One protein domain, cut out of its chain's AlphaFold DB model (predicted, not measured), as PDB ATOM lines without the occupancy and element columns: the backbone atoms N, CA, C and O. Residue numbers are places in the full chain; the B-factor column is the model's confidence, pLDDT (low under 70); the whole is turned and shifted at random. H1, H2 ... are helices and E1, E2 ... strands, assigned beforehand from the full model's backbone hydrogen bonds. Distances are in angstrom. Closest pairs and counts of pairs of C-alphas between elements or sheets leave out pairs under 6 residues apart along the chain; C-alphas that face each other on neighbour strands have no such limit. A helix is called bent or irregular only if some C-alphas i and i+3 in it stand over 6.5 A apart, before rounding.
ATOM      1  N   ASN A 147      -3.800  33.637  28.520       97.56
ATOM      2  CA  ASN A 147      -4.376  34.948  28.225       97.56
ATOM      3  C   ASN A 147      -4.694  35.106  26.730       97.56
ATOM      4  O   ASN A 147      -5.756  35.618  26.375       97.56
ATOM      5  N   ALA A 148      -3.789  34.665  25.851       97.88
ATOM      6  CA  ALA A 148      -3.983  34.728  24.406       97.88
ATOM      7  C   ALA A 148      -5.128  33.822  23.928       97.88
ATOM      8  O   ALA A 148      -5.909  34.239  23.071       97.88
ATOM      9  N   LEU A 149      -5.272  32.622  24.498       97.75
ATOM     10  CA  LEU A 149      -6.361  31.701  24.167       97.75
ATOM     11  C   LEU A 149      -7.722  32.232  24.641       97.75
ATOM     12  O   LEU A 149      -8.688  32.200  23.881       97.75
ATOM     13  N   ASP A 150      -7.795  32.777  25.858       96.38
ATOM     14  CA  ASP A 150      -9.018  33.385  26.403       96.38
ATOM     15  C   ASP A 150      -9.456  34.600  25.560       96.38
ATOM     16  O   ASP A 150     -10.629  34.738  25.206       96.38
ATOM     17  N   TYR A 151      -8.494  35.430  25.134       97.81
ATOM     18  CA  TYR A 151      -8.727  36.529  24.192       97.81
ATOM     19  C   TYR A 151      -9.191  36.034  22.813       97.81
ATOM     20  O   TYR A 151     -10.137  36.580  22.238       97.81
ATOM     21  N   LEU A 152      -8.556  34.995  22.265       98.12
ATOM     22  CA  LEU A 152      -8.931  34.412  20.978       98.12
ATOM     23  C   LEU A 152     -10.381  33.907  21.009       98.12
ATOM     24  O   LEU A 152     -11.180  34.304  20.163       98.12
ATOM     25  N   LEU A 153     -10.733  33.094  22.006       97.19
ATOM     26  CA  LEU A 153     -12.063  32.500  22.144       97.19
ATOM     27  C   LEU A 153     -13.148  33.557  22.348       97.19
ATOM     28  O   LEU A 153     -14.132  33.576  21.612       97.19
ATOM     29  N   ARG A 154     -12.976  34.435  23.340       94.69
ATOM     30  CA  ARG A 154     -14.063  35.295  23.839       94.69
ATOM     31  C   ARG A 154     -14.151  36.655  23.170       94.69
ATOM     32  O   ARG A 154     -15.203  37.278  23.237       94.69
ATOM     33  N   VAL A 155     -13.060  37.126  22.568       94.50
ATOM     34  CA  VAL A 155     -12.999  38.462  21.950       94.50
ATOM     35  C   VAL A 155     -12.857  38.375  20.435       94.50
ATOM     36  O   VAL A 155     -13.405  39.217  19.733       94.50
ATOM     37  N   SER A 156     -12.106  37.397  19.921       95.94
ATOM     38  CA  SER A 156     -11.760  37.361  18.491       95.94
ATOM     39  C   SER A 156     -12.623  36.410  17.660       95.94
ATOM     40  O   SER A 156     -12.793  36.653  16.469       95.94
ATOM     41  N   LEU A 157     -13.120  35.322  18.252       96.50
ATOM     42  CA  LEU A 157     -13.910  34.305  17.553       96.50
ATOM     43  C   LEU A 157     -15.395  34.354  17.914       96.50
ATOM     44  O   LEU A 157     -16.230  34.287  17.011       96.50
ATOM     45  N   HIS A 158     -15.726  34.443  19.208       94.06
ATOM     46  CA  HIS A 158     -17.114  34.551  19.657       94.06
ATOM     47  C   HIS A 158     -17.808  35.723  18.952       94.06
ATOM     48  O   HIS A 158     -17.224  36.791  18.784       94.06
ATOM     49  N   ASP A 159     -19.026  35.480  18.468       88.75
ATOM     50  CA  ASP A 159     -19.827  36.401  17.643       88.75
ATOM     51  C   ASP A 159     -19.229  36.820  16.281       88.75
ATOM     52  O   ASP A 159     -19.859  37.566  15.531       88.75
ATOM     53  N   CYS A 160     -18.070  36.282  15.882       94.19
ATOM     54  CA  CYS A 160     -17.453  36.538  14.574       94.19
ATOM     55  C   CYS A 160     -17.641  35.402  13.551       94.19
ATOM     56  O   CYS A 160     -17.257  35.555  12.393       94.19
ATOM     57  N   LEU A 161     -18.252  34.275  13.936       93.88
ATOM     58  CA  LEU A 161     -18.401  33.086  13.077       93.88
ATOM     59  C   LEU A 161     -19.542  33.176  12.044       93.88
ATOM     60  O   LEU A 161     -19.659  32.318  11.169       93.88
ATOM     61  N   GLY A 162     -20.400  34.198  12.128       91.44
ATOM     62  CA  GLY A 162     -21.557  34.347  11.234       91.44
ATOM     63  C   GLY A 162     -22.715  33.382  11.531       91.44
ATOM     64  O   GLY A 162     -23.560  33.154  10.663       91.44
ATOM     65  N   CYS A 163     -22.753  32.820  12.741       93.69
ATOM     66  CA  CYS A 163     -23.859  32.044  13.302       93.69
ATOM     67  C   CYS A 163     -23.968  32.295  14.813       93.69
ATOM     68  O   CYS A 163     -23.011  32.767  15.434       93.69
ATOM     69  N   GLU A 164     -25.110  31.949  15.415       94.94
ATOM     70  CA  GLU A 164     -25.218  31.896  16.878       94.94
ATOM     71  C   GLU A 164     -24.185  30.901  17.422       94.94
ATOM     72  O   GLU A 164     -23.962  29.837  16.832       94.94
ATOM     73  N   ASN A 165     -23.502  31.269  18.505       96.62
ATOM     74  CA  ASN A 165     -22.459  30.447  19.101       96.62
ATOM     75  C   ASN A 165     -22.251  30.779  20.584       96.62
ATOM     76  O   ASN A 165     -22.650  31.841  21.059       96.62
ATOM     77  N   SER A 166     -21.612  29.868  21.311       95.62
ATOM     78  CA  SER A 166     -21.246  30.040  22.717       95.62
ATOM     79  C   SER A 166     -19.853  29.493  22.997       95.62
ATOM     80  O   SER A 166     -19.448  28.480  22.429       95.62
ATOM     81  N   VAL A 167     -19.124  30.141  23.905       95.75
ATOM     82  CA  VAL A 167     -17.830  29.644  24.396       95.75
ATOM     83  C   VAL A 167     -18.066  28.651  25.535       95.75
ATOM     84  O   VAL A 167     -18.626  29.009  26.573       95.75
ATOM     85  N   GLU A 168     -17.606  27.414  25.365       94.12
ATOM     86  CA  GLU A 168     -17.720  26.320  26.329       94.12
ATOM     87  C   GLU A 168     -16.318  25.828  26.707       94.12
ATOM     88  O   GLU A 168     -15.693  25.054  25.997       94.12
ATOM     89  N   GLY A 169     -15.779  26.297  27.836       92.00
ATOM     90  CA  GLY A 169     -14.410  25.949  28.229       92.00
ATOM     91  C   GLY A 169     -13.375  26.474  27.228       92.00
ATOM     92  O   GLY A 169     -13.178  27.684  27.139       92.00
ATOM     93  N   ASP A 170     -12.713  25.559  26.526       94.38
ATOM     94  CA  ASP A 170     -11.642  25.792  25.549       94.38
ATOM     95  C   ASP A 170     -12.106  25.731  24.084       94.38
ATOM     96  O   ASP A 170     -11.282  25.789  23.173       94.38
ATOM     97  N   HIS A 171     -13.413  25.632  23.836       97.19
ATOM     98  CA  HIS A 171     -13.966  25.531  22.489       97.19
ATOM     99  C   HIS A 171     -15.189  26.425  22.291       97.19
ATOM    100  O   HIS A 171     -15.791  26.944  23.234       97.19
ATOM    101  N   ILE A 172     -15.559  26.607  21.025       97.81
ATOM    102  CA  ILE A 172     -16.777  27.300  20.613       97.81
ATOM    103  C   ILE A 172     -17.768  26.280  20.074       97.81
ATOM    104  O   ILE A 172     -17.436  25.469  19.208       97.81
ATOM    105  N   TRP A 173     -18.994  26.351  20.578       98.06
ATOM    106  CA  TRP A 173     -20.120  25.564  20.112       98.06
ATOM    107  C   TRP A 173     -21.038  26.410  19.230       98.06
ATOM    108  O   TRP A 173     -21.493  27.477  19.634       98.06
ATOM    109  N   CYS A 174     -21.324  25.917  18.026       98.00
ATOM    110  CA  CYS A 174     -22.242  26.528  17.066       98.00
ATOM    111  C   CYS A 174     -23.459  25.601  16.884       98.00
ATOM    112  O   CYS A 174     -23.376  24.634  16.111       98.00
ATOM    113  N   PRO A 175     -24.587  25.840  17.582       97.19
ATOM    114  CA  PRO A 175     -25.718  24.912  17.616       97.19
ATOM    115  C   PRO A 175     -26.353  24.657  16.245       97.19
ATOM    116  O   PRO A 175     -26.671  23.506  15.933       97.19
ATOM    117  N   ASP A 176     -26.486  25.688  15.408       94.94
ATOM    118  CA  ASP A 176     -27.115  25.579  14.082       94.94
ATOM    119  C   ASP A 176     -26.365  24.617  13.159       94.94
ATOM    120  O   ASP A 176     -26.969  23.843  12.412       94.94
ATOM    121  N   TRP A 177     -25.035  24.633  13.239       96.62
ATOM    122  CA  TRP A 177     -24.158  23.792  12.422       96.62
ATOM    123  C   TRP A 177     -23.742  22.510  13.137       96.62
ATOM    124  O   TRP A 177     -23.045  21.683  12.554       96.62
ATOM    125  N   LYS A 178     -24.163  22.317  14.395       97.00
ATOM    126  CA  LYS A 178     -23.701  21.229  15.271       97.00
ATOM    127  C   LYS A 178     -22.176  21.104  15.267       97.00
ATOM    128  O   LYS A 178     -21.638  19.997  15.177       97.00
ATOM    129  N   LEU A 179     -21.515  22.255  15.290       97.56
ATOM    130  CA  LEU A 179     -20.089  22.395  15.064       97.56
ATOM    131  C   LEU A 179     -19.398  22.789  16.365       97.56
ATOM    132  O   LEU A 179     -19.763  23.785  16.988       97.56
ATOM    133  N   THR A 180     -18.366  22.035  16.719       97.94
ATOM    134  CA  THR A 180     -17.387  22.412  17.738       97.94
ATOM    135  C   THR A 180     -16.114  22.901  17.056       97.94
ATOM    136  O   THR A 180     -15.617  22.236  16.147       97.94
ATOM    137  N   ILE A 181     -15.592  24.048  17.496       98.50
ATOM    138  CA  ILE A 181     -14.310  24.613  17.057       98.50
ATOM    139  C   ILE A 181     -13.394  24.713  18.274       98.50
ATOM    140  O   ILE A 181     -13.687  25.475  19.195       98.50
ATOM    141  N   THR A 182     -12.280  23.991  18.252       98.50
ATOM    142  CA  THR A 182     -11.268  24.004  19.312       98.50
ATOM    143  C   THR A 182      -9.990  24.652  18.781       98.50
ATOM    144  O   THR A 182      -9.295  24.038  17.967       98.50
ATOM    145  N   PRO A 183      -9.687  25.903  19.167       98.25
ATOM    146  CA  PRO A 183      -8.422  26.541  18.839       98.25
ATOM    147  C   PRO A 183      -7.307  26.133  19.810       98.25
ATOM    148  O   PRO A 183      -7.503  26.060  21.019       98.25
ATOM    149  N   GLU A 184      -6.101  25.978  19.282       98.19
ATOM    150  CA  GLU A 184      -4.864  25.769  20.025       98.19
ATOM    151  C   GLU A 184      -3.802  26.769  19.562       98.19
ATOM    152  O   GLU A 184      -3.668  27.067  18.373       98.19
ATOM    153  N   ILE A 185      -3.025  27.292  20.510       98.12
ATOM    154  CA  ILE A 185      -1.869  28.141  20.214       98.12
ATOM    155  C   ILE A 185      -0.635  27.246  20.237       98.12
ATOM    156  O   ILE A 185      -0.153  26.878  21.306       98.12
ATOM    157  N   GLU A 186      -0.120  26.910  19.059       98.00
ATOM    158  CA  GLU A 186       1.107  26.118  18.931       98.00
ATOM    159  C   GLU A 186       2.334  26.955  19.299       98.00
ATOM    160  O   GLU A 186       3.237  26.506  20.007       98.00
ATOM    161  N   GLN A 187       2.353  28.206  18.839       97.81
ATOM    162  CA  GLN A 187       3.452  29.125  19.084       97.81
ATOM    163  C   GLN A 187       2.950  30.562  19.148       97.81
ATOM    164  O   GLN A 187       2.133  30.978  18.330       97.81
ATOM    165  N   ILE A 188       3.508  31.350  20.067       97.56
ATOM    166  CA  ILE A 188       3.334  32.802  20.118       97.56
ATOM    167  C   ILE A 188       4.672  33.488  20.404       97.56
ATOM    168  O   ILE A 188       5.485  33.019  21.199       97.56
ATOM    169  N   THR A 189       4.924  34.590  19.708       97.75
ATOM    170  CA  THR A 189       6.129  35.420  19.811       97.75
ATOM    171  C   THR A 189       5.744  36.895  19.725       97.75
ATOM    172  O   THR A 189       4.587  37.227  19.470       97.75
ATOM    173  N   GLU A 190       6.709  37.802  19.891       97.06
ATOM    174  CA  GLU A 190       6.460  39.249  19.801       97.06
ATOM    175  C   GLU A 190       5.834  39.680  18.462       97.06
ATOM    176  O   GLU A 190       5.045  40.621  18.436       97.06
ATOM    177  N   ASN A 191       6.154  38.982  17.367       96.69
ATOM    178  CA  ASN A 191       5.787  39.394  16.007       96.69
ATOM    179  C   ASN A 191       5.042  38.314  15.208       96.69
ATOM    180  O   ASN A 191       4.772  38.504  14.022       96.69
ATOM    181  N   GLY A 192       4.741  37.171  15.818       97.31
ATOM    182  CA  GLY A 192       4.201  36.020  15.103       97.31
ATOM    183  C   GLY A 192       3.441  35.060  16.004       97.31
ATOM    184  O   GLY A 192       3.767  34.927  17.185       97.31
ATOM    185  N   ILE A 193       2.449  34.387  15.434       98.31
ATOM    186  CA  ILE A 193       1.634  33.374  16.104       98.31
ATOM    187  C   ILE A 193       1.280  32.251  15.127       98.31
ATOM    188  O   ILE A 193       1.087  32.498  13.934       98.31
ATOM    189  N   VAL A 194       1.168  31.033  15.646       98.44
ATOM    190  CA  VAL A 194       0.674  29.857  14.928       98.44
ATOM    191  C   VAL A 194      -0.551  29.340  15.676       98.44
ATOM    192  O   VAL A 194      -0.449  28.941  16.838       98.44
ATOM    193  N   LEU A 195      -1.709  29.411  15.018       98.56
ATOM    194  CA  LEU A 195      -2.992  28.937  15.532       98.56
ATOM    195  C   LEU A 195      -3.413  27.674  14.790       98.56
ATOM    196  O   LEU A 195      -3.482  27.677  13.561       98.56
ATOM    197  N   ASN A 196      -3.765  26.642  15.544       98.50
ATOM    198  CA  ASN A 196      -4.324  25.399  15.037       98.50
ATOM    199  C   ASN A 196      -5.804  25.333  15.411       98.50
ATOM    200  O   ASN A 196      -6.163  25.547  16.562       98.50
ATOM    201  N   PHE A 197      -6.671  25.065  14.443       98.50
ATOM    202  CA  PHE A 197      -8.111  24.955  14.645       98.50
ATOM    203  C   PHE A 197      -8.564  23.545  14.301       98.50
ATOM    204  O   PHE A 197      -8.403  23.104  13.163       98.50
ATOM    205  N   TYR A 198      -9.183  22.871  15.266       97.75
ATOM    206  CA  TYR A 198      -9.820  21.571  15.077       97.75
ATOM    207  C   TYR A 198     -11.329  21.764  15.037       97.75
ATOM    208  O   TYR A 198     -11.919  22.362  15.939       97.75
ATOM    209  N   LEU A 199     -11.959  21.298  13.964       97.69
ATOM    210  CA  LEU A 199     -13.379  21.491  13.714       97.69
ATOM    211  C   LEU A 199     -14.069  20.144  13.577       97.69
ATOM    212  O   LEU A 199     -13.734  19.337  12.708       97.69
ATOM    213  N   PHE A 200     -15.096  19.925  14.389       95.00
ATOM    214  CA  PHE A 200     -15.861  18.690  14.360       95.00
ATOM    215  C   PHE A 200     -17.355  18.960  14.245       95.00
ATOM    216  O   PHE A 200     -17.943  19.650  15.076       95.00
ATOM    217  N   ALA A 201     -17.979  18.331  13.249       95.19
ATOM    218  CA  ALA A 201     -19.424  18.234  13.141       95.19
ATOM    219  C   ALA A 201     -19.817  16.789  12.773       95.19
ATOM    220  O   ALA A 201     -19.265  16.222  11.818       95.19
ATOM    221  N   PRO A 202     -20.778  16.150  13.475       91.50
ATOM    222  CA  PRO A 202     -21.130  14.746  13.240       91.50
ATOM    223  C   PRO A 202     -21.524  14.424  11.789       91.50
ATOM    224  O   PRO A 202     -21.300  13.312  11.298       91.50
ATOM    225  N   GLN A 203     -22.110  15.392  11.083       92.62
ATOM    226  CA  GLN A 203     -22.536  15.246   9.695       92.62
ATOM    227  C   GLN A 203     -21.375  15.135   8.702       92.62
ATOM    228  O   GLN A 203     -21.574  14.567   7.633       92.62
ATOM    229  N   TRP A 204     -20.172  15.604   9.041       93.38
ATOM    230  CA  TRP A 204     -19.002  15.516   8.161       93.38
ATOM    231  C   TRP A 204     -18.333  14.141   8.211       93.38
ATOM    232  O   TRP A 204     -17.632  13.752   7.282       93.38
ATOM    233  N   GLY A 205     -18.565  13.372   9.280       88.06
ATOM    234  CA  GLY A 205     -17.975  12.041   9.462       88.06
ATOM    235  C   GLY A 205     -16.459  12.037   9.698       88.06
ATOM    236  O   GLY A 205     -15.884  10.956   9.827       88.06
ATOM    237  N   LYS A 206     -15.833  13.214   9.783       88.75
ATOM    238  CA  LYS A 206     -14.416  13.440  10.078       88.75
ATOM    239  C   LYS A 206     -14.237  14.769  10.817       88.75
ATOM    240  O   LYS A 206     -15.167  15.567  10.899       88.75
ATOM    241  N   GLU A 207     -13.044  14.952  11.365       91.62
ATOM    242  CA  GLU A 207     -12.581  16.242  11.876       91.62
ATOM    243  C   GLU A 207     -11.881  16.984  10.736       91.62
ATOM    244  O   GLU A 207     -11.267  16.341   9.880       91.62
ATOM    245  N   LEU A 208     -12.017  18.304  10.705       95.75
ATOM    246  CA  LEU A 208     -11.271  19.177   9.808       95.75
ATOM    247  C   LEU A 208     -10.231  19.946  10.617       95.75
ATOM    248  O   LEU A 208     -10.458  20.256  11.785       95.75
ATOM    249  N   PHE A 209      -9.120  20.277   9.972       96.50
ATOM    250  CA  PHE A 209      -7.999  20.961  10.593       96.50
ATOM    251  C   PHE A 209      -7.604  22.181   9.761       96.50
ATOM    252  O   PHE A 209      -7.577  22.118   8.530       96.50
ATOM    253  N   GLU A 210      -7.278  23.288  10.426       97.06
ATOM    254  CA  GLU A 210      -6.603  24.412   9.784       97.06
ATOM    255  C   GLU A 210      -5.508  25.003  10.663       97.06
ATOM    256  O   GLU A 210      -5.735  25.358  11.816       97.06
ATOM    257  N   CYS A 211      -4.341  25.201  10.052       96.81
ATOM    258  CA  CYS A 211      -3.227  25.941  10.626       96.81
ATOM    259  C   CYS A 211      -3.150  27.345  10.006       96.81
ATOM    260  O   CYS A 211      -2.925  27.508   8.797       96.81
ATOM    261  N   SER A 212      -3.318  28.368  10.843       96.38
ATOM    262  CA  SER A 212      -3.238  29.776  10.466       96.38
ATOM    263  C   SER A 212      -2.069  30.466  11.156       96.38
ATOM    264  O   SER A 212      -2.033  30.618  12.375       96.38
ATOM    265  N   VAL A 213      -1.125  30.926  10.338       95.19
ATOM    266  CA  VAL A 213       0.030  31.706  10.780       95.19
ATOM    267  C   VAL A 213      -0.286  33.185  10.621       95.19
ATOM    268  O   VAL A 213      -0.758  33.616   9.569       95.19
ATOM    269  N   GLY A 214      -0.008  33.962  11.659       95.25
ATOM    270  CA  GLY A 214      -0.156  35.409  11.646       95.25
ATOM    271  C   GLY A 214       1.166  36.080  11.958       95.25
ATOM    272  O   GLY A 214       1.861  35.676  12.885       95.25
ATOM    273  N   MET A 215       1.501  37.117  11.194       93.88
ATOM    274  CA  MET A 215       2.697  37.939  11.388       93.88
ATOM    275  C   MET A 215       2.286  39.401  11.549       93.88
ATOM    276  O   MET A 215       1.385  39.879  10.860       93.88
ATOM    277  N   GLY A 216       2.943  40.124  12.451       93.75
ATOM    278  CA  GLY A 216       2.646  41.528  12.718       93.75
ATOM    279  C   GLY A 216       3.729  42.212  13.545       93.75
ATOM    280  O   GLY A 216       4.676  41.583  13.995       93.75
ATOM    281  N   SER A 217       3.587  43.516  13.768       96.06
ATOM    282  CA  SER A 217       4.482  44.309  14.620       96.06
ATOM    283  C   SER A 217       4.166  44.194  16.117       96.06
ATOM    284  O   SER A 217       4.719  44.941  16.921       96.06
ATOM    285  N   SER A 218       3.192  43.363  16.489       97.25
ATOM    286  CA  SER A 218       2.829  43.058  17.872       97.25
ATOM    287  C   SER A 218       2.098  41.713  17.945       97.25
ATOM    288  O   SER A 218       1.507  41.295  16.939       97.25
ATOM    289  N   PRO A 219       2.017  41.078  19.131       97.62
ATOM    290  CA  PRO A 219       1.267  39.835  19.291       97.62
ATOM    291  C   PRO A 219      -0.217  40.002  18.946       97.62
ATOM    292  O   PRO A 219      -0.808  39.124  18.326       97.62
ATOM    293  N   LYS A 220      -0.809  41.162  19.274       96.88
ATOM    294  CA  LYS A 220      -2.218  41.475  18.978       96.88
ATOM    295  C   LYS A 220      -2.478  41.528  17.477       96.88
ATOM    296  O   LYS A 220      -3.490  41.013  17.010       96.88
ATOM    297  N   GLN A 221      -1.563  42.134  16.719       97.25
ATOM    298  CA  GLN A 221      -1.672  42.163  15.263       97.25
ATOM    299  C   GLN A 221      -1.462  40.767  14.671       97.25
ATOM    300  O   GLN A 221      -2.246  40.364  13.820       97.25
ATOM    301  N   ALA A 222      -0.458  40.018  15.137       97.75
ATOM    302  CA  ALA A 222      -0.218  38.651  14.682       97.75
ATOM    303  C   ALA A 222      -1.442  37.747  14.932       97.75
ATOM    304  O   ALA A 222      -1.904  37.079  14.010       97.75
ATOM    305  N   LEU A 223      -2.033  37.796  16.133       98.25
ATOM    306  CA  LEU A 223      -3.268  37.080  16.479       98.25
ATOM    307  C   LEU A 223      -4.429  37.491  15.579       98.25
ATOM    308  O   LEU A 223      -5.094  36.622  15.018       98.25
ATOM    309  N   GLY A 224      -4.640  38.795  15.386       97.00
ATOM    310  CA  GLY A 224      -5.671  39.303  14.482       97.00
ATOM    311  C   GLY A 224      -5.500  38.812  13.040       97.00
ATOM    312  O   GLY A 224      -6.484  38.434  12.415       97.00
ATOM    313  N   MET A 225      -4.265  38.750  12.531       96.00
ATOM    314  CA  MET A 225      -3.967  38.238  11.186       96.00
ATOM    315  C   MET A 225      -4.264  36.740  11.058       96.00
ATOM    316  O   MET A 225      -4.932  36.330  10.110       96.00
ATOM    317  N   ALA A 226      -3.813  35.924  12.019       97.44
ATOM    318  CA  ALA A 226      -4.073  34.484  12.016       97.44
ATOM    319  C   ALA A 226      -5.574  34.178  12.145       97.44
ATOM    320  O   ALA A 226      -6.128  33.418  11.351       97.44
ATOM    321  N   CYS A 227      -6.243  34.816  13.110       98.12
ATOM    322  CA  CYS A 227      -7.679  34.666  13.342       98.12
ATOM    323  C   CYS A 227      -8.495  35.143  12.131       98.12
ATOM    324  O   CYS A 227      -9.377  34.433  11.659       98.12
ATOM    325  N   GLY A 228      -8.157  36.309  11.572       96.81
ATOM    326  CA  GLY A 228      -8.807  36.849  10.381       96.81
ATOM    327  C   GLY A 228      -8.661  35.932   9.168       96.81
ATOM    328  O   GLY A 228      -9.650  35.678   8.488       96.81
ATOM    329  N   SER A 229      -7.466  35.370   8.931       96.25
ATOM    330  CA  SER A 229      -7.279  34.367   7.873       96.25
ATOM    331  C   SER A 229      -8.225  33.185   8.068       96.25
ATOM    332  O   SER A 229      -8.880  32.792   7.112       96.25
ATOM    333  N   PHE A 230      -8.334  32.642   9.282       98.25
ATOM    334  CA  PHE A 230      -9.238  31.529   9.571       98.25
ATOM    335  C   PHE A 230     -10.717  31.893   9.362       98.25
ATOM    336  O   PHE A 230     -11.446  31.153   8.697       98.25
ATOM    337  N   LEU A 231     -11.155  33.043   9.880       98.25
ATOM    338  CA  LEU A 231     -12.541  33.507   9.787       98.25
ATOM    339  C   LEU A 231     -12.965  33.766   8.337       98.25
ATOM    340  O   LEU A 231     -14.000  33.269   7.893       98.25
ATOM    341  N   PHE A 232     -12.155  34.519   7.592       96.19
ATOM    342  CA  PHE A 232     -12.517  34.993   6.258       96.19
ATOM    343  C   PHE A 232     -12.224  33.988   5.139       96.19
ATOM    344  O   PHE A 232     -12.757  34.159   4.051       96.19
ATOM    345  N   SER A 233     -11.453  32.922   5.384       95.75
ATOM    346  CA  SER A 233     -11.369  31.793   4.448       95.75
ATOM    347  C   SER A 233     -12.129  30.569   4.955       95.75
ATOM    348  O   SER A 233     -13.137  30.166   4.382       95.75
ATOM    349  N   PHE A 234     -11.671  29.952   6.041       97.75
ATOM    350  CA  PHE A 234     -12.134  28.624   6.431       97.75
ATOM    351  C   PHE A 234     -13.583  28.659   6.929       97.75
ATOM    352  O   PHE A 234     -14.436  27.945   6.401       97.75
ATOM    353  N   ILE A 235     -13.882  29.522   7.905       98.19
ATOM    354  CA  ILE A 235     -15.235  29.642   8.473       98.19
ATOM    355  C   ILE A 235     -16.218  30.223   7.465       98.19
ATOM    356  O   ILE A 235     -17.349  29.750   7.389       98.19
ATOM    357  N   GLN A 236     -15.794  31.187   6.649       97.38
ATOM    358  CA  GLN A 236     -16.614  31.712   5.560       97.38
ATOM    359  C   GLN A 236     -17.079  30.584   4.618       97.38
ATOM    360  O   GLN A 236     -18.283  30.461   4.367       97.38
ATOM    361  N   GLY A 237     -16.172  29.695   4.193       97.44
ATOM    362  CA  GLY A 237     -16.512  28.559   3.333       97.44
ATOM    363  C   GLY A 237     -17.361  27.489   4.033       97.44
ATOM    364  O   GLY A 237     -18.302  26.965   3.434       97.44
ATOM    365  N   VAL A 238     -17.109  27.215   5.320       98.06
ATOM    366  CA  VAL A 238     -17.981  26.352   6.145       98.06
ATOM    367  C   VAL A 238     -19.389  26.940   6.245       98.06
ATOM    368  O   VAL A 238     -20.368  26.213   6.093       98.06
ATOM    369  N   GLY A 239     -19.507  28.254   6.435       97.69
ATOM    370  CA  GLY A 239     -20.789  28.946   6.485       97.69
ATOM    371  C   GLY A 239     -21.569  28.820   5.177       97.69
ATOM    372  O   GLY A 239     -22.763  28.520   5.218       97.69
ATOM    373  N   LEU A 240     -20.906  28.979   4.022       97.62
ATOM    374  CA  LEU A 240     -21.516  28.723   2.709       97.62
ATOM    375  C   LEU A 240     -22.013  27.275   2.598       97.62
ATOM    376  O   LEU A 240     -23.149  27.045   2.180       97.62
ATOM    377  N   MET A 241     -21.195  26.305   3.022       97.75
ATOM    378  CA  MET A 241     -21.545  24.883   3.002       97.75
ATOM    379  C   MET A 241     -22.757  24.561   3.884       97.75
ATOM    380  O   MET A 241     -23.688  23.894   3.426       97.75
ATOM    381  N   GLU A 242     -22.764  25.009   5.139       96.81
ATOM    382  CA  GLU A 242     -23.830  24.670   6.086       96.81
ATOM    383  C   GLU A 242     -25.136  25.422   5.781       96.81
ATOM    384  O   GLU A 242     -26.218  24.863   5.972       96.81
ATOM    385  N   ARG A 243     -25.067  26.629   5.197       96.44
ATOM    386  CA  ARG A 243     -26.247  27.340   4.663       96.44
ATOM    387  C   ARG A 243     -26.674  26.870   3.266       96.44
ATOM    388  O   ARG A 243     -27.750  27.247   2.806       96.44
ATOM    389  N   ARG A 244     -25.873  26.022   2.606       95.94
ATOM    390  CA  ARG A 244     -26.048  25.559   1.213       95.94
ATOM    391  C   ARG A 244     -26.140  26.705   0.196       95.94
ATOM    392  O   ARG A 244     -26.907  26.651  -0.766       95.94
ATOM    393  N   GLU A 245     -25.345  27.745   0.403       96.19
ATOM    394  CA  GLU A 245     -25.286  28.927  -0.457       96.19
ATOM    395  C   GLU A 245     -24.226  28.745  -1.547       96.19
ATOM    396  O   GLU A 245     -23.151  28.217  -1.290       96.19
ATOM    397  N   GLN A 246     -24.515  29.204  -2.769       94.88
ATOM    398  CA  GLN A 246     -23.543  29.243  -3.879       94.88
ATOM    399  C   GLN A 246     -22.917  27.878  -4.243       94.88
ATOM    400  O   GLN A 246     -21.791  27.810  -4.726       94.88
ATOM    401  N   ALA A 247     -23.653  26.783  -4.028       97.00
ATOM    402  CA  ALA A 247     -23.156  25.435  -4.281       97.00
ATOM    403  C   ALA A 247     -22.892  25.177  -5.774       97.00
ATOM    404  O   ALA A 247     -23.777  25.368  -6.613       97.00
ATOM    405  N   LEU A 248     -21.713  24.642  -6.084       97.50
ATOM    406  CA  LEU A 248     -21.369  24.127  -7.407       97.50
ATOM    407  C   LEU A 248     -21.603  22.619  -7.476       97.50
ATOM    408  O   LEU A 248     -21.282  21.885  -6.540       97.50
ATOM    409  N   GLU A 249     -22.164  22.156  -8.587       97.31
ATOM    410  CA  GLU A 249     -22.388  20.731  -8.838       97.31
ATOM    411  C   GLU A 249     -21.125  20.068  -9.375       97.31
ATOM    412  O   GLU A 249     -20.449  20.601 -10.254       97.31
ATOM    413  N   LEU A 250     -20.833  18.880  -8.854       97.25
ATOM    414  CA  LEU A 250     -19.761  18.027  -9.342       97.25
ATOM    415  C   LEU A 250     -20.224  16.568  -9.300       97.25
ATOM    416  O   LEU A 250     -20.786  16.110  -8.307       97.25
ATOM    417  N   GLU A 251     -19.963  15.825 -10.372       97.56
ATOM    418  CA  GLU A 251     -20.258  14.396 -10.469       97.56
ATOM    419  C   GLU A 251     -18.962  13.611 -10.673       97.56
ATOM    420  O   GLU A 251     -18.121  13.975 -11.498       97.56
ATOM    421  N   THR A 252     -18.801  12.514  -9.936       97.81
ATOM    422  CA  THR A 252     -17.674  11.588 -10.107       97.81
ATOM    423  C   THR A 252     -18.157  10.142 -10.139       97.81
ATOM    424  O   THR A 252     -19.305   9.835  -9.812       97.81
ATOM    425  N   SER A 253     -17.284   9.221 -10.552       96.00
ATOM    426  CA  SER A 253     -17.518   7.794 -10.363       96.00
ATOM    427  C   SER A 253     -16.264   7.103  -9.854       96.00
ATOM    428  O   SER A 253     -15.180   7.297 -10.399       96.00
ATOM    429  N   PHE A 254     -16.433   6.265  -8.835       96.31
ATOM    430  CA  PHE A 254     -15.371   5.444  -8.273       96.31
ATOM    431  C   PHE A 254     -15.866   4.013  -8.067       96.31
ATOM    432  O   PHE A 254     -17.020   3.794  -7.707       96.31
ATOM    433  N   ALA A 255     -15.031   3.023  -8.397       92.69
ATOM    434  CA  ALA A 255     -15.384   1.598  -8.347       92.69
ATOM    435  C   ALA A 255     -16.730   1.237  -9.035       92.69
ATOM    436  O   ALA A 255     -17.445   0.319  -8.628       92.69
ATOM    437  N   GLY A 256     -17.097   1.967 -10.098       92.94
ATOM    438  CA  GLY A 256     -18.360   1.782 -10.824       92.94
ATOM    439  C   GLY A 256     -19.605   2.313 -10.099       92.94
ATOM    440  O   GLY A 256     -20.726   1.969 -10.479       92.94
ATOM    441  N   LYS A 257     -19.428   3.127  -9.056       95.75
ATOM    442  CA  LYS A 257     -20.491   3.808  -8.312       95.75
ATOM    443  C   LYS A 257     -20.470   5.302  -8.644       95.75
ATOM    444  O   LYS A 257     -19.379   5.865  -8.705       95.75
ATOM    445  N   PRO A 258     -21.619   5.936  -8.928       97.50
ATOM    446  CA  PRO A 258     -21.689   7.381  -9.109       97.50
ATOM    447  C   PRO A 258     -21.702   8.095  -7.754       97.50
ATOM    448  O   PRO A 258     -22.272   7.584  -6.787       97.50
ATOM    449  N   HIS A 259     -21.118   9.288  -7.710       98.12
ATOM    450  CA  HIS A 259     -21.127  10.181  -6.560       98.12
ATOM    451  C   HIS A 259     -21.511  11.594  -7.006       98.12
ATOM    452  O   HIS A 259     -20.951  12.120  -7.971       98.12
ATOM    453  N   HIS A 260     -22.467  12.194  -6.302       98.44
ATOM    454  CA  HIS A 260     -22.905  13.572  -6.508       98.44
ATOM    455  C   HIS A 260     -22.369  14.440  -5.375       98.44
ATOM    456  O   HIS A 260     -22.479  14.075  -4.202       98.44
ATOM    457  N   TRP A 261     -21.814  15.591  -5.731       98.50
ATOM    458  CA  TRP A 261     -21.136  16.487  -4.809       98.50
ATOM    459  C   TRP A 261     -21.659  17.914  -4.933       98.50
ATOM    460  O   TRP A 261     -22.032  18.377  -6.015       98.50
ATOM    461  N   ARG A 262     -21.609  18.627  -3.810       98.38
ATOM    462  CA  ARG A 262     -21.751  20.078  -3.725       98.38
ATOM    463  C   ARG A 262     -20.432  20.667  -3.262       98.38
ATOM    464  O   ARG A 262     -19.991  20.368  -2.153       98.38
ATOM    465  N   ALA A 263     -19.816  21.477  -4.109       98.38
ATOM    466  CA  ALA A 263     -18.607  22.212  -3.779       98.38
ATOM    467  C   ALA A 263     -18.943  23.649  -3.367       98.38
ATOM    468  O   ALA A 263     -19.744  24.321  -4.018       98.38
ATOM    469  N   TYR A 264     -18.307  24.106  -2.294       98.31
ATOM    470  CA  TYR A 264     -18.422  25.448  -1.737       98.31
ATOM    471  C   TYR A 264     -17.029  26.063  -1.699       98.31
ATOM    472  O   TYR A 264     -16.104  25.480  -1.128       98.31
ATOM    473  N   ILE A 265     -16.875  27.209  -2.349       97.81
ATOM    474  CA  ILE A 265     -15.590  27.880  -2.544       97.81
ATOM    475  C   ILE A 265     -15.499  29.026  -1.544       97.81
ATOM    476  O   ILE A 265     -16.381  29.883  -1.534       97.81
ATOM    477  N   SER A 266     -14.452  29.045  -0.718       97.38
ATOM    478  CA  SER A 266     -14.228  30.166   0.190       97.38
ATOM    479  C   SER A 266     -13.709  31.405  -0.528       97.38
ATOM    480  O   SER A 266     -13.211  31.328  -1.654       97.38
ATOM    481  N   ASP A 267     -13.687  32.535   0.171       95.50
ATOM    482  CA  ASP A 267     -12.908  33.687  -0.277       95.50
ATOM    483  C   ASP A 267     -11.404  33.355  -0.329       95.50
ATOM    484  O   ASP A 267     -10.914  32.441   0.353       95.50
ATOM    485  N   VAL A 268     -10.674  34.094  -1.169       95.88
ATOM    486  CA  VAL A 268      -9.211  34.039  -1.248       95.88
ATOM    487  C   VAL A 268      -8.641  35.082  -0.300       95.88
ATOM    488  O   VAL A 268      -8.946  36.268  -0.420       95.88
ATOM    489  N   ILE A 269      -7.782  34.650   0.617       94.62
ATOM    490  CA  ILE A 269      -7.080  35.548   1.533       94.62
ATOM    491  C   ILE A 269      -5.682  35.802   0.998       94.62
ATOM    492  O   ILE A 269      -4.848  34.894   0.948       94.62
ATOM    493  N   GLY A 270      -5.463  37.048   0.582       93.38
ATOM    494  CA  GLY A 270      -4.178  37.564   0.136       93.38
ATOM    495  C   GLY A 270      -3.363  38.184   1.266       93.38
ATOM    496  O   GLY A 270      -3.915  38.786   2.186       93.38
ATOM    497  N   MET A 271      -2.038  38.052   1.195       91.19
ATOM    498  CA  MET A 271      -1.107  38.805   2.036       91.19
ATOM    499  C   MET A 271       0.034  39.379   1.205       91.19
ATOM    500  O   MET A 271       0.492  38.748   0.253       91.19
ATOM    501  N   GLY A 272       0.544  40.529   1.652       90.25
ATOM    502  CA  GLY A 272       1.648  41.228   1.004       90.25
ATOM    503  C   GLY A 272       1.242  41.775  -0.362       90.25
ATOM    504  O   GLY A 272       0.133  42.280  -0.512       90.25
ATOM    505  N   ASP A 273       2.124  41.649  -1.347       91.12
ATOM    506  CA  ASP A 273       1.919  42.167  -2.707       91.12
ATOM    507  C   ASP A 273       1.156  41.160  -3.591       91.12
ATOM    508  O   ASP A 273       1.439  41.000  -4.779       91.12
ATOM    509  N   SER A 274       0.237  40.396  -2.996       91.06
ATOM    510  CA  SER A 274      -0.496  39.349  -3.703       91.06
ATOM    511  C   SER A 274      -1.416  39.931  -4.780       91.06
ATOM    512  O   SER A 274      -2.085  40.929  -4.511       91.06
ATOM    513  N   PRO A 275      -1.477  39.325  -5.979       92.12
ATOM    514  CA  PRO A 275      -2.251  39.878  -7.080       92.12
ATOM    515  C   PRO A 275      -3.753  39.779  -6.820       92.12
ATOM    516  O   PRO A 275      -4.251  38.750  -6.366       92.12
ATOM    517  N   ASP A 276      -4.490  40.816  -7.209       90.00
ATOM    518  CA  ASP A 276      -5.947  40.748  -7.226       90.00
ATOM    519  C   ASP A 276      -6.414  39.699  -8.243       90.00
ATOM    520  O   ASP A 276      -5.943  39.643  -9.382       90.00
ATOM    521  N   LEU A 277      -7.361  38.861  -7.827       89.12
ATOM    522  CA  LEU A 277      -7.976  37.861  -8.692       89.12
ATOM    523  C   LEU A 277      -9.292  38.395  -9.259       89.12
ATOM    524  O   LEU A 277     -10.124  38.930  -8.531       89.12
ATOM    525  N   ASP A 278      -9.521  38.162 -10.552       82.06
ATOM    526  CA  ASP A 278     -10.747  38.587 -11.244       82.06
ATOM    527  C   ASP A 278     -12.012  37.852 -10.756       82.06
ATOM    528  O   ASP A 278     -13.133  38.313 -10.983       82.06
ATOM    529  N   SER A 279     -11.851  36.683 -10.124       86.62
ATOM    530  CA  SER A 279     -12.951  35.852  -9.627       86.62
ATOM    531  C   SER A 279     -12.538  35.023  -8.405       86.62
ATOM    532  O   SER A 279     -11.457  34.425  -8.424       86.62
ATOM    533  N   PRO A 280     -13.422  34.852  -7.401       79.44
ATOM    534  CA  PRO A 280     -13.237  33.871  -6.328       79.44
ATOM    535  C   PRO A 280     -13.093  32.427  -6.839       79.44
ATOM    536  O   PRO A 280     -12.485  31.596  -6.172       79.44
ATOM    537  N   SER A 281     -13.606  32.113  -8.036       90.38
ATOM    538  CA  SER A 281     -13.482  30.782  -8.650       90.38
ATOM    539  C   SER A 281     -12.111  30.499  -9.270       90.38
ATOM    540  O   SER A 281     -11.892  29.378  -9.716       90.38
ATOM    541  N   HIS A 282     -11.179  31.462  -9.292       93.75
ATOM    542  CA  HIS A 282      -9.927  31.372 -10.055       93.75
ATOM    543  C   HIS A 282      -9.177  30.042  -9.872       93.75
ATOM    544  O   HIS A 282      -8.857  29.369 -10.850       93.75
ATOM    545  N   TYR A 283      -8.930  29.625  -8.628       97.25
ATOM    546  CA  TYR A 283      -8.255  28.353  -8.357       97.25
ATOM    547  C   TYR A 283      -9.148  27.139  -8.625       97.25
ATOM    548  O   TYR A 283      -8.666  26.112  -9.102       97.25
ATOM    549  N   TRP A 284     -10.445  27.241  -8.340       97.44
ATOM    550  CA  TRP A 284     -11.399  26.162  -8.589       97.44
ATOM    551  C   TRP A 284     -11.486  25.809 -10.077       97.44
ATOM    552  O   TRP A 284     -11.453  24.631 -10.434       97.44
ATOM    553  N   ASP A 285     -11.521  26.817 -10.946       96.12
ATOM    554  CA  ASP A 285     -11.630  26.644 -12.397       96.12
ATOM    555  C   ASP A 285     -10.433  25.871 -12.979       96.12
ATOM    556  O   ASP A 285     -10.550  25.213 -14.009       96.12
ATOM    557  N   ILE A 286      -9.291  25.897 -12.286       96.50
ATOM    558  CA  ILE A 286      -8.053  25.218 -12.684       96.50
ATOM    559  C   ILE A 286      -7.949  23.831 -12.040       96.50
ATOM    560  O   ILE A 286      -7.481  22.878 -12.665       96.50
ATOM    561  N   LEU A 287      -8.363  23.703 -10.778       98.44
ATOM    562  CA  LEU A 287      -8.105  22.510  -9.973       98.44
ATOM    563  C   LEU A 287      -9.264  21.508  -9.973       98.44
ATOM    564  O   LEU A 287      -9.023  20.323  -9.744       98.44
ATOM    565  N   SER A 288     -10.504  21.937 -10.225       97.81
ATOM    566  CA  SER A 288     -11.717  21.129 -10.005       97.81
ATOM    567  C   SER A 288     -11.706  19.776 -10.724       97.81
ATOM    568  O   SER A 288     -11.965  18.750 -10.093       97.81
ATOM    569  N   GLU A 289     -11.318  19.724 -12.002       97.94
ATOM    570  CA  GLU A 289     -11.221  18.463 -12.757       97.94
ATOM    571  C   GLU A 289     -10.157  17.507 -12.193       97.94
ATOM    572  O   GLU A 289     -10.292  16.284 -12.269       97.94
ATOM    573  N   HIS A 290      -9.076  18.045 -11.625       98.19
ATOM    574  CA  HIS A 290      -8.013  17.249 -11.019       98.19
ATOM    575  C   HIS A 290      -8.384  16.797  -9.603       98.19
ATOM    576  O   HIS A 290      -8.087  15.662  -9.224       98.19
ATOM    577  N   ILE A 291      -9.078  17.643  -8.842       98.44
ATOM    578  CA  ILE A 291      -9.648  17.302  -7.537       98.44
ATOM    579  C   ILE A 291     -10.672  16.177  -7.701       98.44
ATOM    580  O   ILE A 291     -10.601  15.189  -6.976       98.44
ATOM    581  N   ALA A 292     -11.553  16.259  -8.702       98.12
ATOM    582  CA  ALA A 292     -12.586  15.258  -8.976       98.12
ATOM    583  C   ALA A 292     -12.026  13.830  -9.117       98.12
ATOM    584  O   ALA A 292     -12.646  12.868  -8.665       98.12
ATOM    585  N   LYS A 293     -10.817  13.680  -9.676       97.38
ATOM    586  CA  LYS A 293     -10.131  12.382  -9.821       97.38
ATOM    587  C   LYS A 293      -9.707  11.758  -8.490       97.38
ATOM    588  O   LYS A 293      -9.420  10.571  -8.447       97.38
ATOM    589  N   ARG A 294      -9.653  12.547  -7.417       97.75
ATOM    590  CA  ARG A 294      -9.246  12.134  -6.066       97.75
ATOM    591  C   ARG A 294     -10.438  11.920  -5.134       97.75
ATOM    592  O   ARG A 294     -10.240  11.508  -3.998       97.75
ATOM    593  N   LEU A 295     -11.663  12.162  -5.607       97.25
ATOM    594  CA  LEU A 295     -12.877  11.973  -4.819       97.25
ATOM    595  C   LEU A 295     -13.361  10.521  -4.922       97.25
ATOM    596  O   LEU A 295     -13.828  10.078  -5.976       97.25
ATOM    597  N   GLY A 296     -13.210   9.784  -3.822       95.19
ATOM    598  CA  GLY A 296     -13.844   8.484  -3.581       95.19
ATOM    599  C   GLY A 296     -15.118   8.615  -2.747       95.19
ATOM    600  O   GLY A 296     -15.706   9.688  -2.671       95.19
ATOM    601  N   ASN A 297     -15.543   7.538  -2.089       94.56
ATOM    602  CA  ASN A 297     -16.754   7.557  -1.270       94.56
ATOM    603  C   ASN A 297     -16.509   8.159   0.126       94.56
ATOM    604  O   ASN A 297     -15.926   7.502   0.990       94.56
ATOM    605  N   GLN A 298     -17.007   9.371   0.387       92.44
ATOM    606  CA  GLN A 298     -16.871  10.035   1.687       92.44
ATOM    607  C   GLN A 298     -17.813  11.230   1.852       92.44
ATOM    608  O   GLN A 298     -18.049  11.984   0.921       92.44
ATOM    609  N   LYS A 299     -18.289  11.474   3.078       94.88
ATOM    610  CA  LYS A 299     -19.279  12.534   3.353       94.88
ATOM    611  C   LYS A 299     -18.809  13.951   3.005       94.88
ATOM    612  O   LYS A 299     -19.618  14.771   2.576       94.88
ATOM    613  N   LEU A 300     -17.535  14.252   3.238       96.25
ATOM    614  CA  LEU A 300     -16.948  15.572   3.031       96.25
ATOM    615  C   LEU A 300     -15.464  15.429   2.702       96.25
ATOM    616  O   LEU A 300     -14.762  14.682   3.382       96.25
ATOM    617  N   CYS A 301     -15.000  16.192   1.719       95.88
ATOM    618  CA  CYS A 301     -13.586  16.492   1.510       95.88
ATOM    619  C   CYS A 301     -13.383  17.991   1.694       95.88
ATOM    620  O   CYS A 301     -14.234  18.769   1.252       95.88
ATOM    621  N   TYR A 302     -12.258  18.406   2.262       96.31
ATOM    622  CA  TYR A 302     -11.836  19.802   2.170       96.31
ATOM    623  C   TYR A 302     -10.496  19.914   1.452       96.31
ATOM    624  O   TYR A 302      -9.614  19.069   1.607       96.31
ATOM    625  N   VAL A 303     -10.366  20.939   0.617       98.50
ATOM    626  CA  VAL A 303      -9.168  21.206  -0.170       98.50
ATOM    627  C   VAL A 303      -8.577  22.520   0.294       98.50
ATOM    628  O   VAL A 303      -9.285  23.521   0.310       98.50
ATOM    629  N   LYS A 304      -7.294  22.525   0.648       98.44
ATOM    630  CA  LYS A 304      -6.533  23.737   0.954       98.44
ATOM    631  C   LYS A 304      -5.660  24.078  -0.238       98.44
ATOM    632  O   LYS A 304      -4.872  23.240  -0.667       98.44
ATOM    633  N   VAL A 305      -5.780  25.302  -0.729       98.38
ATOM    634  CA  VAL A 305      -4.903  25.886  -1.741       98.38
ATOM    635  C   VAL A 305      -4.066  26.958  -1.065       98.38
ATOM    636  O   VAL A 305      -4.607  27.878  -0.452       98.38
ATOM    637  N   TYR A 306      -2.750  26.843  -1.178       98.00
ATOM    638  CA  TYR A 306      -1.807  27.840  -0.704       98.00
ATOM    639  C   TYR A 306      -0.757  28.115  -1.776       98.00
ATOM    640  O   TYR A 306      -0.076  27.209  -2.251       98.00
ATOM    641  N   GLY A 307      -0.637  29.376  -2.166       97.50
ATOM    642  CA  GLY A 307       0.388  29.848  -3.084       97.50
ATOM    643  C   GLY A 307       1.180  30.963  -2.430       97.50
ATOM    644  O   GLY A 307       0.569  31.849  -1.843       97.50
ATOM    645  N   ALA A 308       2.506  30.947  -2.517       97.25
ATOM    646  CA  ALA A 308       3.339  32.030  -2.010       97.25
ATOM    647  C   ALA A 308       4.566  32.274  -2.887       97.25
ATOM    648  O   ALA A 308       5.167  31.329  -3.398       97.25
ATOM    649  N   LYS A 309       4.948  33.544  -3.024       97.06
ATOM    650  CA  LYS A 309       6.140  33.975  -3.755       97.06
ATOM    651  C   LYS A 309       6.940  34.970  -2.925       97.06
ATOM    652  O   LYS A 309       6.368  35.895  -2.353       97.06
ATOM    653  N   SER A 310       8.254  34.774  -2.867       94.44
ATOM    654  CA  SER A 310       9.202  35.701  -2.244       94.44
ATOM    655  C   SER A 310      10.460  35.783  -3.102       94.44
ATOM    656  O   SER A 310      11.314  34.900  -3.048       94.44
ATOM    657  N   GLY A 311      10.578  36.833  -3.914       88.12
ATOM    658  CA  GLY A 311      11.606  36.897  -4.955       88.12
ATOM    659  C   GLY A 311      11.472  35.735  -5.949       88.12
ATOM    660  O   GLY A 311      10.416  35.560  -6.560       88.12
ATOM    661  N   ASP A 312      12.531  34.934  -6.091       89.19
ATOM    662  CA  ASP A 312      12.557  33.757  -6.974       89.19
ATOM    663  C   ASP A 312      11.983  32.487  -6.310       89.19
ATOM    664  O   ASP A 312      11.759  31.484  -6.989       89.19
ATOM    665  N   ASP A 313      11.727  32.515  -4.997       94.88
ATOM    666  CA  ASP A 313      11.196  31.365  -4.266       94.88
ATOM    667  C   ASP A 313       9.680  31.258  -4.476       94.88
ATOM    668  O   ASP A 313       8.917  32.148  -4.087       94.88
ATOM    669  N   VAL A 314       9.248  30.150  -5.084       96.94
ATOM    670  CA  VAL A 314       7.843  29.841  -5.384       96.94
ATOM    671  C   VAL A 314       7.397  28.623  -4.586       96.94
ATOM    672  O   VAL A 314       7.968  27.538  -4.704       96.94
ATOM    673  N   THR A 315       6.310  28.789  -3.842       97.44
ATOM    674  CA  THR A 315       5.615  27.716  -3.135       97.44
ATOM    675  C   THR A 315       4.214  27.580  -3.706       97.44
ATOM    676  O   THR A 315       3.419  28.517  -3.656       97.44
ATOM    677  N   GLY A 316       3.893  26.399  -4.222       98.06
ATOM    678  CA  GLY A 316       2.523  25.985  -4.491       98.06
ATOM    679  C   GLY A 316       2.218  24.748  -3.671       98.06
ATOM    680  O   GLY A 316       2.970  23.778  -3.712       98.06
ATOM    681  N   GLU A 317       1.131  24.787  -2.918       98.19
ATOM    682  CA  GLU A 317       0.670  23.677  -2.104       98.19
ATOM    683  C   GLU A 317      -0.837  23.508  -2.279       98.19
ATOM    684  O   GLU A 317      -1.617  24.448  -2.133       98.19
ATOM    685  N   CYS A 318      -1.248  22.284  -2.594       98.50
ATOM    686  CA  CYS A 318      -2.645  21.895  -2.611       98.50
ATOM    687  C   CYS A 318      -2.811  20.597  -1.824       98.50
ATOM    688  O   CYS A 318      -2.215  19.572  -2.169       98.50
ATOM    689  N   ARG A 319      -3.635  20.637  -0.776       98.38
ATOM    690  CA  ARG A 319      -3.931  19.483   0.080       98.38
ATOM    691  C   ARG A 319      -5.391  19.085  -0.034       98.38
ATOM    692  O   ARG A 319      -6.238  19.967  -0.080       98.38
ATOM    693  N   ILE A 320      -5.687  17.788  -0.037       97.56
ATOM    694  CA  ILE A 320      -7.045  17.244   0.111       97.56
ATOM    695  C   ILE A 320      -7.087  16.480   1.428       97.56
ATOM    696  O   ILE A 320      -6.335  15.525   1.592       97.56
ATOM    697  N   ASP A 321      -7.957  16.894   2.345       94.31
ATOM    698  CA  ASP A 321      -8.048  16.345   3.700       94.31
ATOM    699  C   ASP A 321      -6.689  16.321   4.422       94.31
ATOM    700  O   ASP A 321      -6.285  15.315   4.992       94.31
ATOM    701  N   ASP A 322      -5.967  17.442   4.336       93.56
ATOM    702  CA  ASP A 322      -4.592  17.638   4.823       93.56
ATOM    703  C   ASP A 322      -3.503  16.748   4.186       93.56
ATOM    704  O   ASP A 322      -2.326  16.833   4.533       93.56
ATOM    705  N   ILE A 323      -3.848  15.961   3.167       94.50
ATOM    706  CA  ILE A 323      -2.877  15.211   2.371       94.50
ATOM    707  C   ILE A 323      -2.414  16.059   1.192       94.50
ATOM    708  O   ILE A 323      -3.203  16.384   0.298       94.50
ATOM    709  N   LYS A 324      -1.120  16.386   1.151       95.94
ATOM    710  CA  LYS A 324      -0.509  17.101   0.026       95.94
ATOM    711  C   LYS A 324      -0.573  16.271  -1.257       95.94
ATOM    712  O   LYS A 324      -0.145  15.122  -1.289       95.94
ATOM    713  N   SER A 325      -1.070  16.886  -2.328       97.69
ATOM    714  CA  SER A 325      -0.962  16.360  -3.689       97.69
ATOM    715  C   SER A 325       0.147  17.105  -4.419       97.69
ATOM    716  O   SER A 325       0.035  18.308  -4.639       97.69
ATOM    717  N   GLU A 326       1.205  16.405  -4.814       96.12
ATOM    718  CA  GLU A 326       2.294  16.955  -5.624       96.12
ATOM    719  C   GLU A 326       1.806  17.384  -7.016       96.12
ATOM    720  O   GLU A 326       2.218  18.430  -7.516       96.12
ATOM    721  N   GLU A 327       0.880  16.638  -7.629       97.38
ATOM    722  CA  GLU A 327       0.300  17.005  -8.929       97.38
ATOM    723  C   GLU A 327      -0.488  18.322  -8.852       97.38
ATOM    724  O   GLU A 327      -0.294  19.206  -9.686       97.38
ATOM    725  N   LEU A 328      -1.367  18.474  -7.854       98.50
ATOM    726  CA  LEU A 328      -2.147  19.704  -7.670       98.50
ATOM    727  C   LEU A 328      -1.261  20.865  -7.198       98.50
ATOM    728  O   LEU A 328      -1.419  21.990  -7.666       98.50
ATOM    729  N   SER A 329      -0.299  20.594  -6.313       98.50
ATOM    730  CA  SER A 329       0.671  21.585  -5.827       98.50
ATOM    731  C   SER A 329       1.501  22.168  -6.970       98.50
ATOM    732  O   SER A 329       1.711  23.377  -7.015       98.50
ATOM    733  N   ALA A 330       1.902  21.342  -7.943       98.12
ATOM    734  CA  ALA A 330       2.608  21.804  -9.135       98.12
ATOM    735  C   ALA A 330       1.753  22.742 -10.009       98.12
ATOM    736  O   ALA A 330       2.282  23.712 -10.553       98.12
ATOM    737  N   LEU A 331       0.439  22.497 -10.119       98.44
ATOM    738  CA  LEU A 331      -0.475  23.413 -10.817       98.44
ATOM    739  C   LEU A 331      -0.546  24.765 -10.105       98.44
ATOM    740  O   LEU A 331      -0.426  25.801 -10.752       98.44
ATOM    741  N   VAL A 332      -0.683  24.758  -8.775       98.38
ATOM    742  CA  VAL A 332      -0.687  25.989  -7.968       98.38
ATOM    743  C   VAL A 332       0.642  26.734  -8.108       98.38
ATOM    744  O   VAL A 332       0.638  27.938  -8.351       98.38
ATOM    745  N   ALA A 333       1.776  26.032  -8.035       98.25
ATOM    746  CA  ALA A 333       3.103  26.628  -8.187       98.25
ATOM    747  C   ALA A 333       3.267  27.309  -9.555       98.25
ATOM    748  O   ALA A 333       3.755  28.433  -9.619       98.25
ATOM    749  N   GLY A 334       2.786  26.683 -10.635       97.44
ATOM    750  CA  GLY A 334       2.823  27.271 -11.977       97.44
ATOM    751  C   GLY A 334       1.970  28.537 -12.134       97.44
ATOM    752  O   GLY A 334       2.270  29.369 -12.991       97.44
ATOM    753  N   LEU A 335       0.923  28.717 -11.319       95.56
ATOM    754  CA  LEU A 335       0.162  29.973 -11.258       95.56
ATOM    755  C   LEU A 335       0.933  31.048 -10.497       95.56
ATOM    756  O   LEU A 335       1.040  32.179 -10.962       95.56
ATOM    757  N   VAL A 336       1.490  30.679  -9.346       96.62
ATOM    758  CA  VAL A 336       2.246  31.583  -8.473       96.62
ATOM    759  C   VAL A 336       3.524  32.076  -9.152       96.62
ATOM    760  O   VAL A 336       3.889  33.240  -9.011       96.62
ATOM    761  N   GLU A 337       4.185  31.232  -9.946       96.38
ATOM    762  CA  GLU A 337       5.391  31.592 -10.699       96.38
ATOM    763  C   GLU A 337       5.166  32.819 -11.602       96.38
ATOM    764  O   GLU A 337       6.068  33.646 -11.753       96.38
ATOM    765  N   GLN A 338       3.943  32.993 -12.116       93.94
ATOM    766  CA  GLN A 338       3.552  34.092 -13.005       93.94
ATOM    767  C   GLN A 338       3.304  35.421 -12.281       93.94
ATOM    768  O   GLN A 338       3.129  36.441 -12.947       93.94
ATOM    769  N   TRP A 339       3.262  35.436 -10.945       95.12
ATOM    770  CA  TRP A 339       3.018  36.663 -10.195       95.12
ATOM    771  C   TRP A 339       4.192  37.635 -10.320       95.12
ATOM    772  O   TRP A 339       5.355  37.239 -10.207       95.12
ATOM    773  N   ASP A 340       3.879  38.913 -10.507       91.44
ATOM    774  CA  ASP A 340       4.851  40.003 -10.469       91.44
ATOM    775  C   ASP A 340       4.915  40.554  -9.040       91.44
ATOM    776  O   ASP A 340       4.004  41.253  -8.600       91.44
ATOM    777  N   VAL A 341       5.931  40.135  -8.280       89.12
ATOM    778  CA  VAL A 341       6.029  40.361  -6.830       89.12
ATOM    779  C   VAL A 341       7.433  40.856  -6.506       89.12
ATOM    780  O   VAL A 341       8.407  40.134  -6.724       89.12
ATOM    781  N   GLU A 342       7.545  42.073  -5.969       84.81
ATOM    782  CA  GLU A 342       8.826  42.618  -5.496       84.81
ATOM    783  C   GLU A 342       9.182  42.113  -4.087       84.81
ATOM    784  O   GLU A 342      10.356  41.884  -3.790       84.81
ATOM    785  N   GLY A 343       8.178  41.945  -3.217       88.69
ATOM    786  CA  GLY A 343       8.335  41.484  -1.841       88.69
ATOM    787  C   GLY A 343       7.853  40.051  -1.616       88.69
ATOM    788  O   GLY A 343       8.297  39.103  -2.263       88.69
ATOM    789  N   PHE A 344       6.956  39.904  -0.644       93.44
ATOM    790  CA  PHE A 344       6.276  38.652  -0.330       93.44
ATOM    791  C   PHE A 344       4.820  38.759  -0.771       93.44
ATOM    792  O   PHE A 344       4.169  39.767  -0.503       93.44
ATOM    793  N   ALA A 345       4.305  37.702  -1.381       95.69
ATOM    794  CA  ALA A 345       2.899  37.551  -1.712       95.69
ATOM    795  C   ALA A 345       2.433  36.155  -1.318       95.69
ATOM    796  O   ALA A 345       3.151  35.181  -1.549       95.69
ATOM    797  N   SER A 346       1.213  36.029  -0.802       96.12
ATOM    798  CA  SER A 346       0.577  34.720  -0.652       96.12
ATOM    799  C   SER A 346      -0.922  34.768  -0.865       96.12
ATOM    800  O   SER A 346      -1.552  35.738  -0.464       96.12
ATOM    801  N   HIS A 347      -1.487  33.684  -1.384       96.75
ATOM    802  CA  HIS A 347      -2.915  33.393  -1.385       96.75
ATOM    803  C   HIS A 347      -3.196  32.133  -0.578       96.75
ATOM    804  O   HIS A 347      -2.460  31.148  -0.673       96.75
ATOM    805  N   LYS A 348      -4.309  32.141   0.152       96.81
ATOM    806  CA  LYS A 348      -4.891  30.963   0.797       96.81
ATOM    807  C   LYS A 348      -6.378  30.861   0.451       96.81
ATOM    808  O   LYS A 348      -7.090  31.856   0.549       96.81
ATOM    809  N   GLN A 349      -6.845  29.672   0.075       97.88
ATOM    810  CA  GLN A 349      -8.257  29.399  -0.210       97.88
ATOM    811  C   GLN A 349      -8.640  27.969   0.187       97.88
ATOM    812  O   GLN A 349      -7.796  27.071   0.175       97.88
ATOM    813  N   PHE A 350      -9.918  27.758   0.507       98.44
ATOM    814  CA  PHE A 350     -10.486  26.455   0.828       98.44
ATOM    815  C   PHE A 350     -11.652  26.092  -0.089       98.44
ATOM    816  O   PHE A 350     -12.478  26.938  -0.433       98.44
ATOM    817  N   PHE A 351     -11.754  24.809  -0.432       98.56
ATOM    818  CA  PHE A 351     -12.946  24.231  -1.052       98.56
ATOM    819  C   PHE A 351     -13.530  23.166  -0.134       98.56
ATOM    820  O   PHE A 351     -12.822  22.244   0.261       98.56
ATOM    821  N   PHE A 352     -14.822  23.247   0.159       98.56
ATOM    822  CA  PHE A 352     -15.548  22.234   0.921       98.56
ATOM    823  C   PHE A 352     -16.447  21.456  -0.035       98.56
ATOM    824  O   PHE A 352     -17.326  22.033  -0.667       98.56
ATOM    825  N   ILE A 353     -16.211  20.156  -0.184       98.44
ATOM    826  CA  ILE A 353     -16.846  19.314  -1.202       98.44
ATOM    827  C   ILE A 353     -17.639  18.219  -0.494       98.44
ATOM    828  O   ILE A 353     -17.090  17.208  -0.051       98.44
ATOM    829  N   ARG A 354     -18.943  18.447  -0.347       97.75
ATOM    830  CA  ARG A 354     -19.852  17.580   0.405       97.75
ATOM    831  C   ARG A 354     -20.553  16.606  -0.528       97.75
ATOM    832  O   ARG A 354     -21.162  17.030  -1.510       97.75
ATOM    833  N   GLN A 355     -20.492  15.319  -0.212       97.44
ATOM    834  CA  GLN A 355     -21.220  14.301  -0.961       97.44
ATOM    835  C   GLN A 355     -22.701  14.332  -0.586       97.44
ATOM    836  O   GLN A 355     -23.052  14.439   0.592       97.44
ATOM    837  N   GLU A 356     -23.580  14.216  -1.577       97.38
ATOM    838  CA  GLU A 356     -25.011  14.086  -1.323       97.38
ATOM    839  C   GLU A 356     -25.323  12.703  -0.731       97.38
ATOM    840  O   GLU A 356     -24.794  11.669  -1.162       97.38
ATOM    841  N   GLU A 357     -26.215  12.677   0.265       95.31
ATOM    842  CA  GLU A 357     -26.533  11.469   1.042       95.31
ATOM    843  C   GLU A 357     -27.042  10.319   0.160       95.31
ATOM    844  O   GLU A 357     -26.756   9.157   0.429       95.31
ATOM    845  N   GLU A 358     -27.731  10.645  -0.934       97.00
ATOM    846  CA  GLU A 358     -28.263   9.695  -1.921       97.00
ATOM    847  C   GLU A 358     -27.193   8.865  -2.645       97.00
ATOM    848  O   GLU A 358     -27.488   7.761  -3.107       97.00
ATOM    849  N   THR A 359     -25.957   9.367  -2.734       97.19
ATOM    850  CA  THR A 359     -24.835   8.651  -3.362       97.19
ATOM    851  C   THR A 359     -23.736   8.259  -2.379       97.19
ATOM    852  O   THR A 359     -22.770   7.609  -2.780       97.19
ATOM    853  N   THR A 360     -23.884   8.622  -1.100       95.12
ATOM    854  CA  THR A 360     -22.942   8.259  -0.037       95.12
ATOM    855  C   THR A 360     -23.132   6.791   0.343       95.12
ATOM    856  O   THR A 360     -24.196   6.377   0.805       95.12
TER     857      THR A 360
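Overview. This is residues 147 to 360 of the 522 residues of the protein "Tetratricopeptide repeat protein" of Anaerotruncus colihominis (UniProt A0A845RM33). A long helix, H2, is wedged between two strongly twisted sheets; H3 and H4 cover the opposite face of the larger sheet, and H1 packs on the smaller one. The hairpin of E6 and E7, in the larger sheet, reaches out at one end of the long axis. The printed part has 214 residues with four named helices and eleven named strands, in the order H1 E1 E2 E3 E4 E5 H2 E6 E7 E8 H3 E9 E10 H4 E11. The class is mixed; the branched sheet holds E6 to E11, its neighbours antiparallel, and the other runs E1 E2 E3 E4 E5, all antiparallel. The whole is compact, with a radius of gyration of the C-alphas of 17.5 A, and spans 54 by 45 by 26 A.

Arrangement. Begin in the branched sheet with E11, residues 344 to 355. On one side of it look for E7, residues 257 to 265, and E8, residues 269 to 272; on the other side lies E9, residues 300 to 310. Within hydrogen-bond range are N 262 and O 354 at 2.8 A, N 269 and O 348 at 2.9 A, and N 301 and O 353 at 2.9 A. E6, residues 248 to 254, forms a hairpin with E7, N 250 and O 261 being 3.1 A apart; E10, residues 313 to 320, forms one with E9, N 306 and O 317 being 2.8 A apart. H2, residues 219 to 243, is on this sheet at a height of 9.9 A, along the strands at 19 degrees to E11 on the local plane; their closest C-alphas, Ser 233 and Gln 349, are 6.1 A apart. On the opposite face find H3, residues 282 to 292, round which the sheet curls, and H4, residues 326 to 336. H3 and H4 touch, opposite ways at a shallow tilt of 12 degrees, their closest C-alphas, Leu 287 and Leu 328, 7.0 A apart. H2 is also on the meander of E1, residues 166 to 168, E2, 171 to 174, E3, 179 to 188, E4, 192 to 200, and E5, 207 to 215, successive antiparallel hairpins. Here N 168 and O 171, N 184 and O 196, and N 197 and O 210 are each 2.8 A apart, and N 172 and O 181 2.9 A. H1, residues 147 to 157, and H2 on one face of this sheet make two layers; residues 223 to 231 of H2 touch H1, the same way at a steep tilt of 39 degrees, the closest C-alphas, Ser 156 and Cys 227, 7.1 A apart. Every O i to N i+4 pair is within hydrogen-bond range in H4, against 6 of 7 in H1, 19 of 21 in H2 and 4 of 7 in H3.

Along the chain. Find C-alpha 147 at (-4.376, 34.948, 28.225), where H1 begins. From C-alpha 219 at (1.267, 39.835, 19.291), H2 runs 33.6 A, with a kink of 28 degrees near residue 237. H3 is irregular, C-alphas 286 and 289 being 7.5 A apart. E9 measures 33.4 A and E11 36.7 A, ending at C-alpha 355, (-21.220, 14.301, -0.961).

Size, cuts and confidence. The two C-alphas farthest apart, of Ser 217 and Gly 256, are 54.6 A apart. The printed part has no cut, and no link is long. No printed residue is under 70 in pLDDT.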